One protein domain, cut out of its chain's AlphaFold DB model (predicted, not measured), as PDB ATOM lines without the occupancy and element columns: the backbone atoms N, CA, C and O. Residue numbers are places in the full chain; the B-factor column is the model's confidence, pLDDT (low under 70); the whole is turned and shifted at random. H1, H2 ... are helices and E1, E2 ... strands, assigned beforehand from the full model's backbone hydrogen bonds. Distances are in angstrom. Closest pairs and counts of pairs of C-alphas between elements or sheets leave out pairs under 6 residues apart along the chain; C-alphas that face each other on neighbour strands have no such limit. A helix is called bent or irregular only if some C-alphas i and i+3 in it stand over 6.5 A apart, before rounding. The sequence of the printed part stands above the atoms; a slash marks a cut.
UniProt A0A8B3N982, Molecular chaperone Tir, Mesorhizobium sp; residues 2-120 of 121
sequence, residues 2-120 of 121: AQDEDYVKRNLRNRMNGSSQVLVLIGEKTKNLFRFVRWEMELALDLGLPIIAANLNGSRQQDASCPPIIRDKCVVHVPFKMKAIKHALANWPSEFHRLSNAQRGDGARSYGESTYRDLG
ATOM      1  N   ALA A   2     -16.892   1.076-236.783       57.31
ATOM      2  CA  ALA A   2     -16.364   1.980-235.738       57.31
ATOM      3  C   ALA A   2     -16.113   1.303-234.368       57.31
ATOM      4  O   ALA A   2     -15.068   1.517-233.769       57.31
ATOM      5  N   GLN A   3     -17.011   0.404-233.931       59.44
ATOM      6  CA  GLN A   3     -16.870  -0.324-232.653       59.44
ATOM      7  C   GLN A   3     -15.550  -1.098-232.500       59.44
ATOM      8  O   GLN A   3     -15.052  -1.236-231.388       59.44
ATOM      9  N   ASP A   4     -14.995  -1.604-233.602       76.75
ATOM     10  CA  ASP A   4     -13.784  -2.428-233.588       76.75
ATOM     11  C   ASP A   4     -12.524  -1.556-233.426       76.75
ATOM     12  O   ASP A   4     -11.618  -1.872-232.659       76.75
ATOM     13  N   GLU A   5     -12.504  -0.377-234.061       79.56
ATOM     14  CA  GLU A   5     -11.392   0.574-233.941       79.56
ATOM     15  C   GLU A   5     -11.312   1.179-232.532       79.56
ATOM     16  O   GLU A   5     -10.227   1.238-231.949       79.56
ATOM     17  N   ASP A   6     -12.448   1.572-231.949       82.25
ATOM     18  CA  ASP A   6     -12.495   2.110-230.585       82.25
ATOM     19  C   ASP A   6     -12.090   1.058-229.545       82.25
ATOM     20  O   ASP A   6     -11.363   1.357-228.592       82.25
ATOM     21  N   TYR A   7     -12.501  -0.197-229.750       83.88
ATOM     22  CA  TYR A   7     -12.096  -1.318-228.906       83.88
ATOM     23  C   TYR A   7     -10.582  -1.566-228.970       83.88
ATOM     24  O   TYR A   7      -9.930  -1.670-227.925       83.88
ATOM     25  N   VAL A   8     -10.002  -1.594-230.177       82.25
ATOM     26  CA  VAL A   8      -8.552  -1.742-230.381       82.25
ATOM     27  C   VAL A   8      -7.786  -0.595-229.717       82.25
ATOM     28  O   VAL A   8      -6.847  -0.850-228.958       82.25
ATOM     29  N   LYS A   9      -8.215   0.658-229.919       85.31
ATOM     30  CA  LYS A   9      -7.589   1.836-229.296       85.31
ATOM     31  C   LYS A   9      -7.663   1.783-227.773       85.31
ATOM     32  O   LYS A   9      -6.662   2.013-227.096       85.31
ATOM     33  N   ARG A  10      -8.818   1.426-227.205       88.38
ATOM     34  CA  ARG A  10      -8.981   1.308-225.748       88.38
ATOM     35  C   ARG A  10      -8.041   0.259-225.156       88.38
ATOM     36  O   ARG A  10      -7.368   0.523-224.163       88.38
ATOM     37  N   ASN A  11      -7.961  -0.914-225.779       88.31
ATOM     38  CA  ASN A  11      -7.087  -1.988-225.308       88.31
ATOM     39  C   ASN A  11      -5.610  -1.616-225.416       88.31
ATOM     40  O   ASN A  11      -4.834  -1.903-224.501       88.31
ATOM     41  N   LEU A  12      -5.215  -0.945-226.499       86.75
ATOM     42  CA  LEU A  12      -3.841  -0.486-226.640       86.75
ATOM     43  C   LEU A  12      -3.493   0.590-225.608       86.75
ATOM     44  O   LEU A  12      -2.424   0.524-225.006       86.75
ATOM     45  N   ARG A  13      -4.412   1.522-225.333       90.50
ATOM     46  CA  ARG A  13      -4.244   2.525-224.274       90.50
ATOM     47  C   ARG A  13      -4.019   1.885-222.911       90.50
ATOM     48  O   ARG A  13      -3.087   2.268-222.211       90.50
ATOM     49  N   ASN A  14      -4.810   0.872-222.566       92.44
ATOM     50  CA  ASN A  14      -4.637   0.140-221.311       92.44
ATOM     51  C   ASN A  14      -3.258  -0.528-221.220       92.44
ATOM     52  O   ASN A  14      -2.613  -0.463-220.179       92.44
ATOM     53  N   ARG A  15      -2.773  -1.122-222.317       91.12
ATOM     54  CA  ARG A  15      -1.423  -1.702-222.371       91.12
ATOM     55  C   ARG A  15      -0.323  -0.651-222.222       91.12
ATOM     56  O   ARG A  15       0.635  -0.885-221.491       91.12
ATOM     57  N   MET A  16      -0.445   0.489-222.900       91.50
ATOM     58  CA  MET A  16       0.551   1.560-222.804       91.50
ATOM     59  C   MET A  16       0.599   2.186-221.412       91.50
ATOM     60  O   MET A  16       1.690   2.438-220.921       91.50
ATOM     61  N   ASN A  17      -0.544   2.353-220.740       91.81
ATOM     62  CA  ASN A  17      -0.586   2.835-219.355       91.81
ATOM     63  C   ASN A  17       0.229   1.959-218.388       91.81
ATOM     64  O   ASN A  17       0.753   2.463-217.402       91.81
ATOM     65  N   GLY A  18       0.324   0.652-218.655       92.25
ATOM     66  CA  GLY A  18       1.145  -0.277-217.872       92.25
ATOM     67  C   GLY A  18       2.587  -0.428-218.369       92.25
ATOM     68  O   GLY A  18       3.324  -1.245-217.825       92.25
ATOM     69  N   SER A  19       2.989   0.290-219.422       93.88
ATOM     70  CA  SER A  19       4.315   0.166-220.037       93.88
ATOM     71  C   SER A  19       5.282   1.216-219.489       93.88
ATOM     72  O   SER A  19       4.903   2.357-219.260       93.88
ATOM     73  N   SER A  20       6.556   0.855-219.325       95.12
ATOM     74  CA  SER A  20       7.615   1.782-218.889       95.12
ATOM     75  C   SER A  20       8.231   2.594-220.029       95.12
ATOM     76  O   SER A  20       8.928   3.573-219.780       95.12
ATOM     77  N   GLN A  21       8.053   2.145-221.274       96.44
ATOM     78  CA  GLN A  21       8.684   2.694-222.474       96.44
ATOM     79  C   GLN A  21       8.060   2.095-223.739       96.44
ATOM     80  O   GLN A  21       7.351   1.088-223.680       96.44
ATOM     81  N   VAL A  22       8.399   2.666-224.894       96.12
ATOM     82  CA  VAL A  22       7.992   2.176-226.216       96.12
ATOM     83  C   VAL A  22       9.222   1.967-227.100       96.12
ATOM     84  O   VAL A  22      10.090   2.833-227.181       96.12
ATOM     85  N   LEU A  23       9.289   0.823-227.787       96.25
ATOM     86  CA  LEU A  23      10.283   0.540-228.825       96.25
ATOM     87  C   LEU A  23       9.616   0.620-230.203       96.25
ATOM     88  O   LEU A  23       8.690  -0.137-230.488       96.25
ATOM     89  N   VAL A  24      10.115   1.504-231.062       93.81
ATOM     90  CA  VAL A  24       9.621   1.723-232.426       93.81
ATOM     91  C   VAL A  24      10.667   1.242-233.426       93.81
ATOM     92  O   VAL A  24      11.826   1.647-233.360       93.81
ATOM     93  N   LEU A  25      10.262   0.397-234.375       92.62
ATOM     94  CA  LEU A  25      11.128  -0.058-235.466       92.62
ATOM     95  C   LEU A  25      10.975   0.865-236.682       92.62
ATOM     96  O   LEU A  25       9.896   0.950-237.273       92.62
ATOM     97  N   ILE A  26      12.056   1.538-237.076       91.00
ATOM     98  CA  ILE A  26      12.058   2.522-238.167       91.00
ATOM     99  C   ILE A  26      12.789   1.949-239.379       91.00
ATOM    100  O   ILE A  26      14.005   1.798-239.366       91.00
ATOM    101  N   GLY A  27      12.058   1.645-240.447       86.69
ATOM    102  CA  GLY A  27      12.606   1.298-241.757       86.69
ATOM    103  C   GLY A  27      12.145   2.254-242.850       86.69
ATOM    104  O   GLY A  27      11.302   3.123-242.627       86.69
ATOM    105  N   GLU A  28      12.637   2.042-244.071       74.69
ATOM    106  CA  GLU A  28      12.360   2.910-245.229       74.69
ATOM    107  C   GLU A  28      10.866   3.090-245.533       74.69
ATOM    108  O   GLU A  28      10.441   4.148-246.001       74.69
ATOM    109  N   LYS A  29      10.059   2.056-245.263       68.81
ATOM    110  CA  LYS A  29       8.600   2.069-245.449       68.81
ATOM    111  C   LYS A  29       7.832   2.468-244.187       68.81
ATOM    112  O   LYS A  29       6.645   2.763-244.296       68.81
ATOM    113  N   THR A  30       8.473   2.538-243.012       58.53
ATOM    114  CA  THR A  30       7.823   2.979-241.760       58.53
ATOM    115  C   THR A  30       7.392   4.439-241.851       58.53
ATOM    116  O   THR A  30       6.355   4.798-241.299       58.53
ATOM    117  N   LYS A  31       8.083   5.253-242.664       54.88
ATOM    118  CA  LYS A  31       7.616   6.599-243.015       54.88
ATOM    119  C   LYS A  31       6.214   6.612-243.638       54.88
ATOM    120  O   LYS A  31       5.613   7.663-243.615       54.88
ATOM    121  N   ASN A  32       5.703   5.491-244.169       54.44
ATOM    122  CA  ASN A  32       4.432   5.402-244.900       54.44
ATOM    123  C   ASN A  32       3.290   4.703-244.129       54.44
ATOM    124  O   ASN A  32       2.163   4.656-244.623       54.44
ATOM    125  N   LEU A  33       3.532   4.155-242.931       58.47
ATOM    126  CA  LEU A  33       2.519   3.430-242.145       58.47
ATOM    127  C   LEU A  33       1.720   4.397-241.254       58.47
ATOM    128  O   LEU A  33       1.788   4.363-240.032       58.47
ATOM    129  N   PHE A  34       0.987   5.317-241.882       57.25
ATOM    130  CA  PHE A  34       0.549   6.547-241.218       57.25
ATOM    131  C   PHE A  34      -0.674   6.452-240.306       57.25
ATOM    132  O   PHE A  34      -0.772   7.281-239.408       57.25
ATOM    133  N   ARG A  35      -1.639   5.545-240.520       57.62
ATOM    134  CA  ARG A  35      -2.935   5.709-239.826       57.62
ATOM    135  C   ARG A  35      -2.955   5.150-238.407       57.62
ATOM    136  O   ARG A  35      -3.356   5.857-237.495       57.62
ATOM    137  N   PHE A  36      -2.518   3.908-238.220       63.19
ATOM    138  CA  PHE A  36      -2.531   3.280-236.896       63.19
ATOM    139  C   PHE A  36      -1.288   3.654-236.093       63.19
ATOM    140  O   PHE A  36      -1.415   4.201-235.007       63.19
ATOM    141  N   VAL A  37      -0.101   3.501-236.682       74.62
ATOM    142  CA  VAL A  37       1.180   3.721-235.991       74.62
ATOM    143  C   VAL A  37       1.346   5.169-235.503       74.62
ATOM    144  O   VAL A  37       1.920   5.402-234.443       74.62
ATOM    145  N   ARG A  38       0.812   6.164-236.233       83.62
ATOM    146  CA  ARG A  38       0.834   7.566-235.775       83.62
ATOM    147  C   ARG A  38       0.083   7.734-234.460       83.62
ATOM    148  O   ARG A  38       0.647   8.308-233.538       83.62
ATOM    149  N   TRP A  39      -1.143   7.216-234.377       86.25
ATOM    150  CA  TRP A  39      -1.949   7.320-233.164       86.25
ATOM    151  C   TRP A  39      -1.269   6.627-231.974       86.25
ATOM    152  O   TRP A  39      -1.313   7.131-230.858       86.25
ATOM    153  N   GLU A  40      -0.586   5.500-232.206       87.75
ATOM    154  CA  GLU A  40       0.159   4.811-231.147       87.75
ATOM    155  C   GLU A  40       1.331   5.655-230.623       87.75
ATOM    156  O   GLU A  40       1.560   5.723-229.416       87.75
ATOM    157  N   MET A  41       2.055   6.331-231.521       89.81
ATOM    158  CA  MET A  41       3.134   7.249-231.150       89.81
ATOM    159  C   MET A  41       2.610   8.508-230.448       89.81
ATOM    160  O   MET A  41       3.209   8.931-229.464       89.81
ATOM    161  N   GLU A  42       1.499   9.086-230.914       91.62
ATOM    162  CA  GLU A  42       0.820  10.210-230.249       91.62
ATOM    163  C   GLU A  42       0.442   9.837-228.817       91.62
ATOM    164  O   GLU A  42       0.805  10.538-227.877       91.62
ATOM    165  N   LEU A  43      -0.182   8.673-228.636       93.00
ATOM    166  CA  LEU A  43      -0.551   8.184-227.319       93.00
ATOM    167  C   LEU A  43       0.670   7.973-226.410       93.00
ATOM    168  O   LEU A  43       0.617   8.319-225.233       93.00
ATOM    169  N   ALA A  44       1.771   7.428-226.932       94.44
ATOM    170  CA  ALA A  44       3.000   7.266-226.158       94.44
ATOM    171  C   ALA A  44       3.578   8.617-225.696       94.44
ATOM    172  O   ALA A  44       4.017   8.733-224.551       94.44
ATOM    173  N   LEU A  45       3.541   9.636-226.562       94.50
ATOM    174  CA  LEU A  45       3.962  11.000-226.234       94.50
ATOM    175  C   LEU A  45       3.043  11.641-225.183       94.50
ATOM    176  O   LEU A  45       3.549  12.217-224.222       94.50
ATOM    177  N   ASP A  46       1.723  11.497-225.327       94.56
ATOM    178  CA  ASP A  46       0.723  12.019-224.381       94.56
ATOM    179  C   ASP A  46       0.864  11.391-222.989       94.56
ATOM    180  O   ASP A  46       0.692  12.061-221.970       94.56
ATOM    181  N   LEU A  47       1.199  10.100-222.938       94.38
ATOM    182  CA  LEU A  47       1.481   9.376-221.699       94.38
ATOM    183  C   LEU A  47       2.885   9.665-221.144       94.38
ATOM    184  O   LEU A  47       3.236   9.157-220.080       94.38
ATOM    185  N   GLY A  48       3.699  10.463-221.842       94.62
ATOM    186  CA  GLY A  48       5.055  10.806-221.425       94.62
ATOM    187  C   GLY A  48       6.003   9.606-221.383       94.62
ATOM    188  O   GLY A  48       6.962   9.616-220.606       94.62
ATOM    189  N   LEU A  49       5.736   8.569-222.184       96.69
ATOM    190  CA  LEU A  49       6.549   7.360-222.213       96.69
ATOM    191  C   LEU A  49       7.883   7.620-222.935       96.69
ATOM    192  O   LEU A  49       7.888   8.193-224.026       96.69
ATOM    193  N   PRO A  50       9.018   7.148-222.388       97.69
ATOM    194  CA  PRO A  50      10.286   7.121-223.104       97.69
ATOM    195  C   PRO A  50      10.159   6.320-224.406       97.69
ATOM    196  O   PRO A  50       9.763   5.151-224.388       97.69
ATOM    197  N   ILE A  51      10.541   6.920-225.537       97.69
ATOM    198  CA  ILE A  51      10.529   6.253-226.848       97.69
ATOM    199  C   ILE A  51      11.960   5.914-227.270       97.69
ATOM    200  O   ILE A  51      12.851   6.766-227.222       97.69
ATOM    201  N   ILE A  52      12.165   4.670-227.701       98.38
ATOM    202  CA  ILE A  52      13.390   4.165-228.325       98.38
ATOM    203  C   ILE A  52      13.090   3.899-229.797       98.38
ATOM    204  O   ILE A  52      12.216   3.098-230.121       98.38
ATOM    205  N   ALA A  53      13.837   4.532-230.689       96.75
ATOM    206  CA  ALA A  53      13.780   4.317-232.124       96.75
ATOM    207  C   ALA A  53      14.906   3.372-232.563       96.75
ATOM    208  O   ALA A  53      16.077   3.746-232.568       96.75
ATOM    209  N   ALA A  54      14.564   2.145-232.954       97.31
ATOM    210  CA  ALA A  54      15.513   1.208-233.545       97.31
ATOM    211  C   ALA A  54      15.483   1.309-235.075       97.31
ATOM    212  O   ALA A  54      14.533   0.873-235.731       97.31
ATOM    213  N   ASN A  55      16.544   1.877-235.643       95.69
ATOM    214  CA  ASN A  55      16.668   2.128-237.070       95.69
ATOM    215  C   ASN A  55      17.116   0.854-237.809       95.69
ATOM    216  O   ASN A  55      18.229   0.350-237.612       95.69
ATOM    217  N   LEU A  56      16.257   0.338-238.688       94.81
ATOM    218  CA  LEU A  56      16.484  -0.880-239.473       94.81
ATOM    219  C   LEU A  56      17.607  -0.723-240.508       94.81
ATOM    220  O   LEU A  56      18.232  -1.712-240.874       94.81
ATOM    221  N   ASN A  57      17.901   0.506-240.939       93.31
ATOM    222  CA  ASN A  57      19.036   0.813-241.817       93.31
ATOM    223  C   ASN A  57      20.399   0.785-241.089       93.31
ATOM    224  O   ASN A  57      21.432   0.998-241.715       93.31
ATOM    225  N   GLY A  58      20.416   0.542-239.772       95.19
ATOM    226  CA  GLY A  58      21.637   0.489-238.969       95.19
ATOM    227  C   GLY A  58      22.171   1.850-238.517       95.19
ATOM    228  O   GLY A  58      23.253   1.893-237.933       95.19
ATOM    229  N   SER A  59      21.437   2.944-238.735       95.94
ATOM    230  CA  SER A  59      21.824   4.262-238.231       95.94
ATOM    231  C   SER A  59      21.820   4.298-236.699       95.94
ATOM    232  O   SER A  59      20.883   3.832-236.049       95.94
ATOM    233  N   ARG A  60      22.860   4.901-236.115       97.00
ATOM    234  CA  ARG A  60      22.962   5.184-234.670       97.00
ATOM    235  C   ARG A  60      22.290   6.504-234.276       97.00
ATOM    236  O   ARG A  60      22.233   6.826-233.098       97.00
ATOM    237  N   GLN A  61      21.806   7.270-235.251       96.62
ATOM    238  CA  GLN A  61      21.245   8.607-235.065       96.62
ATOM    239  C   GLN A  61      19.887   8.730-235.762       96.62
ATOM    240  O   GLN A  61      19.456   7.831-236.489       96.62
ATOM    241  N   GLN A  62      19.200   9.848-235.539       95.25
ATOM    242  CA  GLN A  62      18.022  10.197-236.326       95.25
ATOM    243  C   GLN A  62      18.413  10.426-237.792       95.25
ATOM    244  O   GLN A  62      19.387  11.116-238.081       95.25
ATOM    245  N   ASP A  63      17.622   9.884-238.718       92.75
ATOM    246  CA  ASP A  63      17.765  10.121-240.155       92.75
ATOM    247  C   ASP A  63      16.409  10.418-240.822       92.75
ATOM    248  O   ASP A  63      15.369  10.511-240.164       92.75
ATOM    249  N   ALA A  64      16.417  10.577-242.147       90.69
ATOM    250  CA  ALA A  64      15.241  10.933-242.941       90.69
ATOM    251  C   ALA A  64      14.081   9.916-242.869       90.69
ATOM    252  O   ALA A  64      12.947  10.254-243.214       90.69
ATOM    253  N   SER A  65      14.338   8.686-242.418       88.50
ATOM    254  CA  SER A  65      13.325   7.643-242.223       88.50
ATOM    255  C   SER A  65      12.501   7.867-240.952       88.50
ATOM    256  O   SER A  65      11.454   7.235-240.791       88.50
ATOM    257  N   CYS A  66      12.950   8.755-240.055       90.44
ATOM    258  CA  CYS A  66      12.268   9.051-238.802       90.44
ATOM    259  C   CYS A  66      10.862   9.639-239.052       90.44
ATOM    260  O   CYS A  66      10.727  10.656-239.758       90.44
ATOM    261  N   PRO A  67       9.802   9.030-238.477       88.88
ATOM    262  CA  PRO A  67       8.441   9.531-238.590       88.88
ATOM    263  C   PRO A  67       8.322  10.984-238.102       88.88
ATOM    264  O   PRO A  67       8.786  11.293-237.005       88.88
ATOM    265  N   PRO A  68       7.636  11.875-238.850       89.25
ATOM    266  CA  PRO A  68       7.501  13.284-238.470       89.25
ATOM    267  C   PRO A  68       6.963  13.517-237.051       89.25
ATOM    268  O   PRO A  68       7.366  14.469-236.399       89.25
ATOM    269  N   ILE A  69       6.089  12.634-236.553       90.38
ATOM    270  CA  ILE A  69       5.445  12.773-235.238       90.38
ATOM    271  C   ILE A  69       6.428  12.706-234.055       90.38
ATOM    272  O   ILE A  69       6.187  13.329-233.024       90.38
ATOM    273  N   ILE A  70       7.552  11.997-234.212       92.31
ATOM    274  CA  ILE A  70       8.589  11.854-233.176       92.31
ATOM    275  C   ILE A  70       9.907  12.560-233.522       92.31
ATOM    276  O   ILE A  70      10.816  12.567-232.700       92.31
ATOM    277  N   ARG A  71      10.009  13.177-234.706       91.94
ATOM    278  CA  ARG A  71      11.252  13.771-235.231       91.94
ATOM    279  C   ARG A  71      11.835  14.873-234.347       91.94
ATOM    280  O   ARG A  71      13.047  14.953-234.176       91.94
ATOM    281  N   ASP A  72      10.959  15.703-233.794       93.69
ATOM    282  CA  ASP A  72      11.330  16.849-232.956       93.69
ATOM    283  C   ASP A  72      11.037  16.560-231.474       93.69
ATOM    284  O   ASP A  72      10.705  17.452-230.694       93.69
ATOM    285  N   LYS A  73      11.065  15.276-231.088       96.25
ATOM    286  CA  LYS A  73      10.777  14.803-229.730       96.25
ATOM    287  C   LYS A  73      12.017  14.159-229.117       96.25
ATOM    288  O   LYS A  73      12.923  13.715-229.817       96.25
ATOM    289  N   CYS A  74      12.035  14.077-227.788       97.50
ATOM    290  CA  CYS A  74      13.109  13.429-227.038       97.50
ATOM    291  C   CYS A  74      13.038  11.900-227.177       97.50
ATOM    292  O   CYS A  74      12.500  11.206-226.313       97.50
ATOM    293  N   VAL A  75      13.582  11.389-228.278       97.56
ATOM    294  CA  VAL A  75      13.637   9.965-228.626       97.56
ATOM    295  C   VAL A  75      15.088   9.542-228.772       97.56
ATOM    296  O   VAL A  75      15.863  10.235-229.430       97.56
ATOM    297  N   VAL A  76      15.472   8.404-228.187       98.44
ATOM    298  CA  VAL A  76      16.812   7.850-228.419       98.44
ATOM    299  C   VAL A  76      16.811   6.988-229.673       98.44
ATOM    300  O   VAL A  76      15.997   6.076-229.807       98.44
ATOM    301  N   HIS A  77      17.733   7.265-230.590       98.19
ATOM    302  CA  HIS A  77      17.943   6.469-231.791       98.19
ATOM    303  C   HIS A  77      19.074   5.466-231.583       98.19
ATOM    304  O   HIS A  77      20.137   5.795-231.058       98.19
ATOM    305  N   VAL A  78      18.843   4.226-232.009       98.56
ATOM    306  CA  VAL A  78      19.818   3.136-231.964       98.56
ATOM    307  C   VAL A  78      19.768   2.319-233.252       98.56
ATOM    308  O   VAL A  78      18.710   2.217-233.875       98.56
ATOM    309  N   PRO A  79      20.875   1.675-233.654       97.88
ATOM    310  CA  PRO A  79      20.835   0.758-234.781       97.88
ATOM    311  C   PRO A  79      20.021  -0.484-234.403       97.88
ATOM    312  O   PRO A  79      20.035  -0.911-233.244       97.88
ATOM    313  N   PHE A  80      19.365  -1.121-235.377       97.19
ATOM    314  CA  PHE A  80      18.684  -2.405-235.178       97.19
ATOM    315  C   PHE A  80      19.695  -3.550-234.973       97.19
ATOM    316  O   PHE A  80      19.965  -4.374-235.847       97.19
ATOM    317  N   LYS A  81      20.316  -3.561-233.792       97.62
ATOM    318  CA  LYS A  81      21.298  -4.536-233.314       97.62
ATOM    319  C   LYS A  81      20.913  -4.930-231.894       97.62
ATOM    320  O   LYS A  81      20.709  -4.062-231.049       97.62
ATOM    321  N   MET A  82      20.879  -6.233-231.611       97.44
ATOM    322  CA  MET A  82      20.407  -6.769-230.325       97.44
ATOM    323  C   MET A  82      21.086  -6.109-229.115       97.44
ATOM    324  O   MET A  82      20.407  -5.691-228.182       97.44
ATOM    325  N   LYS A  83      22.417  -5.958-229.141       98.19
ATOM    326  CA  LYS A  83      23.167  -5.348-228.032       98.19
ATOM    327  C   LYS A  83      22.818  -3.869-227.820       98.19
ATOM    328  O   LYS A  83      22.665  -3.452-226.677       98.19
ATOM    329  N   ALA A  84      22.633  -3.103-228.898       98.38
ATOM    330  CA  ALA A  84      22.242  -1.694-228.822       98.38
ATOM    331  C   ALA A  84      20.804  -1.528-228.312       98.38
ATOM    332  O   ALA A  84      20.560  -0.718-227.422       98.38
ATOM    333  N   ILE A  85      19.865  -2.340-228.812       98.38
ATOM    334  CA  ILE A  85      18.469  -2.336-228.348       98.38
ATOM    335  C   ILE A  85      18.401  -2.735-226.872       98.38
ATOM    336  O   ILE A  85      17.749  -2.052-226.092       98.38
ATOM    337  N   LYS A  86      19.107  -3.796-226.461       98.44
ATOM    338  CA  LYS A  86      19.161  -4.232-225.058       98.44
ATOM    339  C   LYS A  86      19.708  -3.130-224.148       98.44
ATOM    340  O   LYS A  86      19.144  -2.895-223.084       98.44
ATOM    341  N   HIS A  87      20.774  -2.450-224.573       98.50
ATOM    342  CA  HIS A  87      21.325  -1.315-223.840       98.50
ATOM    343  C   HIS A  87      20.305  -0.175-223.712       98.50
ATOM    344  O   HIS A  87      20.079   0.312-222.607       98.50
ATOM    345  N   ALA A  88      19.638   0.204-224.805       98.38
ATOM    346  CA  ALA A  88      18.618   1.248-224.780       98.38
ATOM    347  C   ALA A  88      17.436   0.880-223.877       98.38
ATOM    348  O   ALA A  88      17.000   1.694-223.068       98.38
ATOM    349  N   LEU A  89      16.952  -0.363-223.968       98.19
ATOM    350  CA  LEU A  89      15.846  -0.851-223.149       98.19
ATOM    351  C   LEU A  89      16.158  -0.745-221.652       98.19
ATOM    352  O   LEU A  89      15.288  -0.340-220.889       98.19
ATOM    353  N   ALA A  90      17.393  -1.062-221.255       98.12
ATOM    354  CA  ALA A  90      17.825  -1.038-219.862       98.12
ATOM    355  C   ALA A  90      18.078   0.376-219.308       98.12
ATOM    356  O   ALA A  90      17.831   0.612-218.128       98.12
ATOM    357  N   ASN A  91      18.576   1.308-220.127       98.19
ATOM    358  CA  ASN A  91      19.093   2.589-219.628       98.19
ATOM    359  C   ASN A  91      18.186   3.782-219.944       98.19
ATOM    360  O   ASN A  91      17.965   4.633-219.071       98.19
ATOM    361  N   TRP A  92      17.615   3.821-221.152       98.19
ATOM    362  CA  TRP A  92      16.900   4.990-221.660       98.19
ATOM    363  C   TRP A  92      15.731   5.460-220.789       98.19
ATOM    364  O   TRP A  92      15.630   6.667-220.587       98.19
ATOM    365  N   PRO A  93      14.870   4.592-220.217       97.56
ATOM    366  CA  PRO A  93      13.770   5.068-219.379       97.56
ATOM    367  C   PRO A  93      14.269   5.911-218.207       97.56
ATOM    368  O   PRO A  93      13.778   7.009-217.953       97.56
ATOM    369  N   SER A  94      15.314   5.428-217.530       97.62
ATOM    370  CA  SER A  94      15.911   6.138-216.402       97.62
ATOM    371  C   SER A  94      16.575   7.447-216.839       97.62
ATOM    372  O   SER A  94      16.443   8.457-216.153       97.62
ATOM    373  N   GLU A  95      17.257   7.452-217.988       97.56
ATOM    374  CA  GLU A  95      17.890   8.642-218.564       97.56
ATOM    375  C   GLU A  95      16.842   9.694-218.921       97.56
ATOM    376  O   GLU A  95      16.943  10.831-218.468       97.56
ATOM    377  N   PHE A  96      15.794   9.297-219.640       97.81
ATOM    378  CA  PHE A  96      14.682  10.150-220.043       97.81
ATOM    379  C   PHE A  96      14.004  10.823-218.844       97.81
ATOM    380  O   PHE A  96      13.765  12.035-218.860       97.81
ATOM    381  N   HIS A  97      13.729  10.069-217.776       96.50
ATOM    382  CA  HIS A  97      13.099  10.616-216.574       96.50
ATOM    383  C   HIS A  97      14.004  11.583-215.796       96.50
ATOM    384  O   HIS A  97      13.476  12.469-215.129       96.50
ATOM    385  N   ARG A  98      15.335  11.481-215.927       97.38
ATOM    386  CA  ARG A  98      16.290  12.442-215.342       97.38
ATOM    387  C   ARG A  98      16.418  13.746-216.136       97.38
ATOM    388  O   ARG A  98      16.886  14.734-215.579       97.38
ATOM    389  N   LEU A  99      16.030  13.767-217.413       96.75
ATOM    390  CA  LEU A  99      16.091  14.980-218.232       96.75
ATOM    391  C   LEU A  99      15.035  15.999-217.792       96.75
ATOM    392  O   LEU A  99      13.855  15.668-217.656       96.75
ATOM    393  N   SER A 100      15.457  17.256-217.663       96.06
ATOM    394  CA  SER A 100      14.560  18.406-217.523       96.06
ATOM    395  C   SER A 100      13.743  18.652-218.797       96.06
ATOM    396  O   SER A 100      14.099  18.194-219.884       96.06
ATOM    397  N   ASN A 101      12.673  19.443-218.692       92.38
ATOM    398  CA  ASN A 101      11.858  19.822-219.853       92.38
ATOM    399  C   ASN A 101      12.671  20.552-220.933       92.38
ATOM    400  O   ASN A 101      12.461  20.294-222.114       92.38
ATOM    401  N   ALA A 102      13.625  21.403-220.537       94.50
ATOM    402  CA  ALA A 102      14.523  22.081-221.472       94.50
ATOM    403  C   ALA A 102      15.375  21.069-222.249       94.50
ATOM    404  O   ALA A 102      15.382  21.087-223.472       94.50
ATOM    405  N   GLN A 103      15.986  20.105-221.553       94.12
ATOM    406  CA  GLN A 103      16.779  19.053-222.194       94.12
ATOM    407  C   GLN A 103      15.924  18.138-223.082       94.12
ATOM    408  O   GLN A 103      16.373  17.691-224.134       94.12
ATOM    409  N   ARG A 104      14.678  17.839-222.706       93.19
ATOM    410  CA  ARG A 104      13.765  17.104-223.603       93.19
ATOM    411  C   ARG A 104      13.394  17.924-224.848       93.19
ATOM    412  O   ARG A 104      13.036  17.337-225.865       93.19
ATOM    413  N   GLY A 105      13.501  19.249-224.778       91.81
ATOM    414  CA  GLY A 105      13.319  20.170-225.898       91.81
ATOM    415  C   GLY A 105      14.446  20.142-226.937       91.81
ATOM    416  O   GLY A 105      14.205  20.550-228.067       91.81
ATOM    417  N   ASP A 106      15.625  19.597-226.609       93.00
ATOM    418  CA  ASP A 106      16.763  19.490-227.544       93.00
ATOM    419  C   ASP A 106      16.526  18.470-228.682       93.00
ATOM    420  O   ASP A 106      17.352  18.331-229.584       93.00
ATOM    421  N   GLY A 107      15.414  17.730-228.638       93.50
ATOM    422  CA  GLY A 107      15.033  16.757-229.657       93.50
ATOM    423  C   GLY A 107      15.721  15.400-229.493       93.50
ATOM    424  O   GLY A 107      15.883  14.890-228.379       93.50
ATOM    425  N   ALA A 108      16.066  14.778-230.621       96.38
ATOM    426  CA  ALA A 108      16.560  13.407-230.677       96.38
ATOM    427  C   ALA A 108      17.872  13.200-229.893       96.38
ATOM    428  O   ALA A 108      18.759  14.052-229.858       96.38
ATOM    429  N   ARG A 109      18.025  12.015-229.297       97.62
ATOM    430  CA  ARG A 109      19.226  11.573-228.574       97.62
ATOM    431  C   ARG A 109      19.877  10.382-229.275       97.62
ATOM    432  O   ARG A 109      19.232   9.635-230.007       97.62
ATOM    433  N   SER A 110      21.167  10.189-229.029       97.12
ATOM    434  CA  SER A 110      21.930   9.017-229.470       97.12
ATOM    435  C   SER A 110      23.009   8.693-228.440       97.12
ATOM    436  O   SER A 110      23.402   9.564-227.659       97.12
ATOM    437  N   TYR A 111      23.467   7.443-228.416       97.81
ATOM    438  CA  TYR A 111      24.589   7.045-227.568       97.81
ATOM    439  C   TYR A 111      25.925   7.421-228.215       97.81
ATOM    440  O   TYR A 111      26.053   7.459-229.438       97.81
ATOM    441  N   GLY A 112      26.931   7.688-227.381       96.50
ATOM    442  CA  GLY A 112      28.280   7.997-227.849       96.50
ATOM    443  C   GLY A 112      29.005   6.778-228.422       96.50
ATOM    444  O   GLY A 112      28.630   5.627-228.191       96.50
ATOM    445  N   GLU A 113      30.100   7.021-229.144       96.00
ATOM    446  CA  GLU A 113      30.924   5.955-229.731       96.00
ATOM    447  C   GLU A 113      31.508   4.997-228.687       96.00
ATOM    448  O   GLU A 113      31.616   3.801-228.950       96.00
ATOM    449  N   SER A 114      31.853   5.499-227.494       97.06
ATOM    450  CA  SER A 114      32.320   4.673-226.375       97.06
ATOM    451  C   SER A 114      31.316   3.581-226.020       97.06
ATOM    452  O   SER A 114      31.699   2.419-225.983       97.06
ATOM    453  N   THR A 115      30.033   3.923-225.886       97.00
ATOM    454  CA  THR A 115      28.970   2.954-225.598       97.00
ATOM    455  C   THR A 115      28.922   1.845-226.645       97.00
ATOM    456  O   THR A 115      28.832   0.671-226.299       97.00
ATOM    457  N   TYR A 116      28.997   2.182-227.934       97.12
ATOM    458  CA  TYR A 116      28.959   1.166-228.989       97.12
ATOM    459  C   TYR A 116      30.216   0.295-229.005       97.12
ATOM    460  O   TYR A 116      30.101  -0.925-229.124       97.12
ATOM    461  N   ARG A 117      31.390   0.888-228.781       97.00
ATOM    462  CA  ARG A 117      32.652   0.157-228.632       97.00
ATOM    463  C   ARG A 117      32.612  -0.823-227.455       97.00
ATOM    464  O   ARG A 117      33.006  -1.970-227.638       97.00
ATOM    465  N   ASP A 118      32.063  -0.427-226.308       96.88
ATOM    466  CA  ASP A 118      31.911  -1.295-225.128       96.88
ATOM    467  C   ASP A 118      30.929  -2.450-225.386       96.88
ATOM    468  O   ASP A 118      31.083  -3.560-224.874       96.88
ATOM    469  N   LEU A 119      29.930  -2.222-226.243       95.44
ATOM    470  CA  LEU A 119      29.028  -3.267-226.733       95.44
ATOM    471  C   LEU A 119      29.679  -4.150-227.821       95.44
ATOM    472  O   LEU A 119      29.117  -5.192-228.180       95.44
ATOM    473  N   GLY A 120      30.852  -3.780-228.340       95.19
ATOM    474  CA  GLY A 120      31.516  -4.433-229.469       95.19
ATOM    475  C   GLY A 120      30.749  -4.259-230.781       95.19
ATOM    476  O   GLY A 120      30.505  -5.250-231.472       95.19
TER     477      GLY A 120
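This is residues 2 to 120 of the 121 residues of the protein "Molecular chaperone Tir" of Mesorhizobium sp (UniProt A0A8B3N982). A small sheet of three parallel strands, E1, E2 and E3, makes the middle, with the long, kinked helix H4 covering one of its faces and H2 grazing it. H1 lies at one end of the longest axis and the short H6 at the other, while H3 packs on H2, and residues 109 to 110 pair beside E3. The printed part has 119 residues with six named helices and three named strands, in the order H1 E1 H2 E2 H3 E3 H4 H5 H6. The sheet's order is E1 E2 E3, and the class is mixed, helices and strands. The whole is compact, with a radius of gyration of the C-alphas of 14.6 A, yet elongated in outline, spanning 50 by 31 by 25 A.

Start at the sheet: E1 is residues 22 to 26, E2 residues 51 to 55 and E3 residues 75 to 79. E2 is the inner strand, and E1 and E3 are the edge strands. E1 and E2 are parallel at 24 degrees; look at N 24 and O 52, 2.8 A apart, and at N 26 and O 54, 2.9 A apart, both within hydrogen-bond range. E2 and E3 are parallel at 28 degrees, and there N 53 and O 76 are within hydrogen-bond range at 2.8 A. Beyond the named strands, residues 76 to 77 of E3 pair in parallel with residues 109 to 110. Next find H4, residues 82 to 98, which is on the sheet at a height of 8.6 A over it. With the sheet it makes two layers, a helix on one face of a sheet. H4 lies over E2 and runs along the strands, at 24 degrees to E2 on the local plane; 9 of its C-alphas fall on E2 and 2 on E3, only just too few for it to lie over E3. The closest C-alphas of E3 and H4, those of Val 78 and Ala 84, are 6.3 A apart. H4 has a kink of 42 degrees near residue 91, and it is irregular, with C-alphas 90 and 93 7.3 A apart. H2, residues 36 to 46, only grazes the sheet with its residues 37 to 45. E1, H2 and E2 form a strand-helix-strand unit, two parallel neighbour strands with a helix between them in the chain, and its crossover is right-handed. E2, H3, which is residues 68 to 71, and E3 form another, also right-handed. H2 and H3 touch, their closest C-alphas being those of Arg 38 and Ile 69 at 7.0 A. H1, residues 2 to 17, is close to H2 but not clearly touching, with the C-alphas of Met 16 and Ala 44 closest at 7.1 A. H6, residues 113 to 118, is close to H4 but not clearly touching, with the C-alphas of Ala 84 and Tyr 116 closest at 7.3 A. H5, residues 101 to 105, is close to H4 but not clearly touching, with the C-alphas of Phe 96 and Arg 104 closest at 7.9 A. Every O i to N i+4 pair is within hydrogen-bond range in H1, H2, H5 and H6; in H4 it is 11 of 13, and H3 is too short for such a pair.

Find C-alpha 22 at (7.992, 2.176, -226.216), where E1 begins; E1 and E2 are each 12.6 A long and E3 is 13.2 A. H4 runs 24.7 A from C-alpha 82 at (20.407, -6.769, -230.325). H1 is 22.8 A long and begins at C-alpha 2, (-16.364, 1.980, -235.738), and H2 is 15.6 A. H3, H5 and H6 are short, and H6 ends at C-alpha 118, (31.911, -1.295, -225.128).

The two C-alphas farthest apart, those of Gln 3 and Ser 114, are 49.8 A apart. The printed part has no cut. The link from E2 to H3, residues 56 to 67, is long. The mean pLDDT of the printed part is 90.7, with residues 2 to 3 and 29 to 36 under 70.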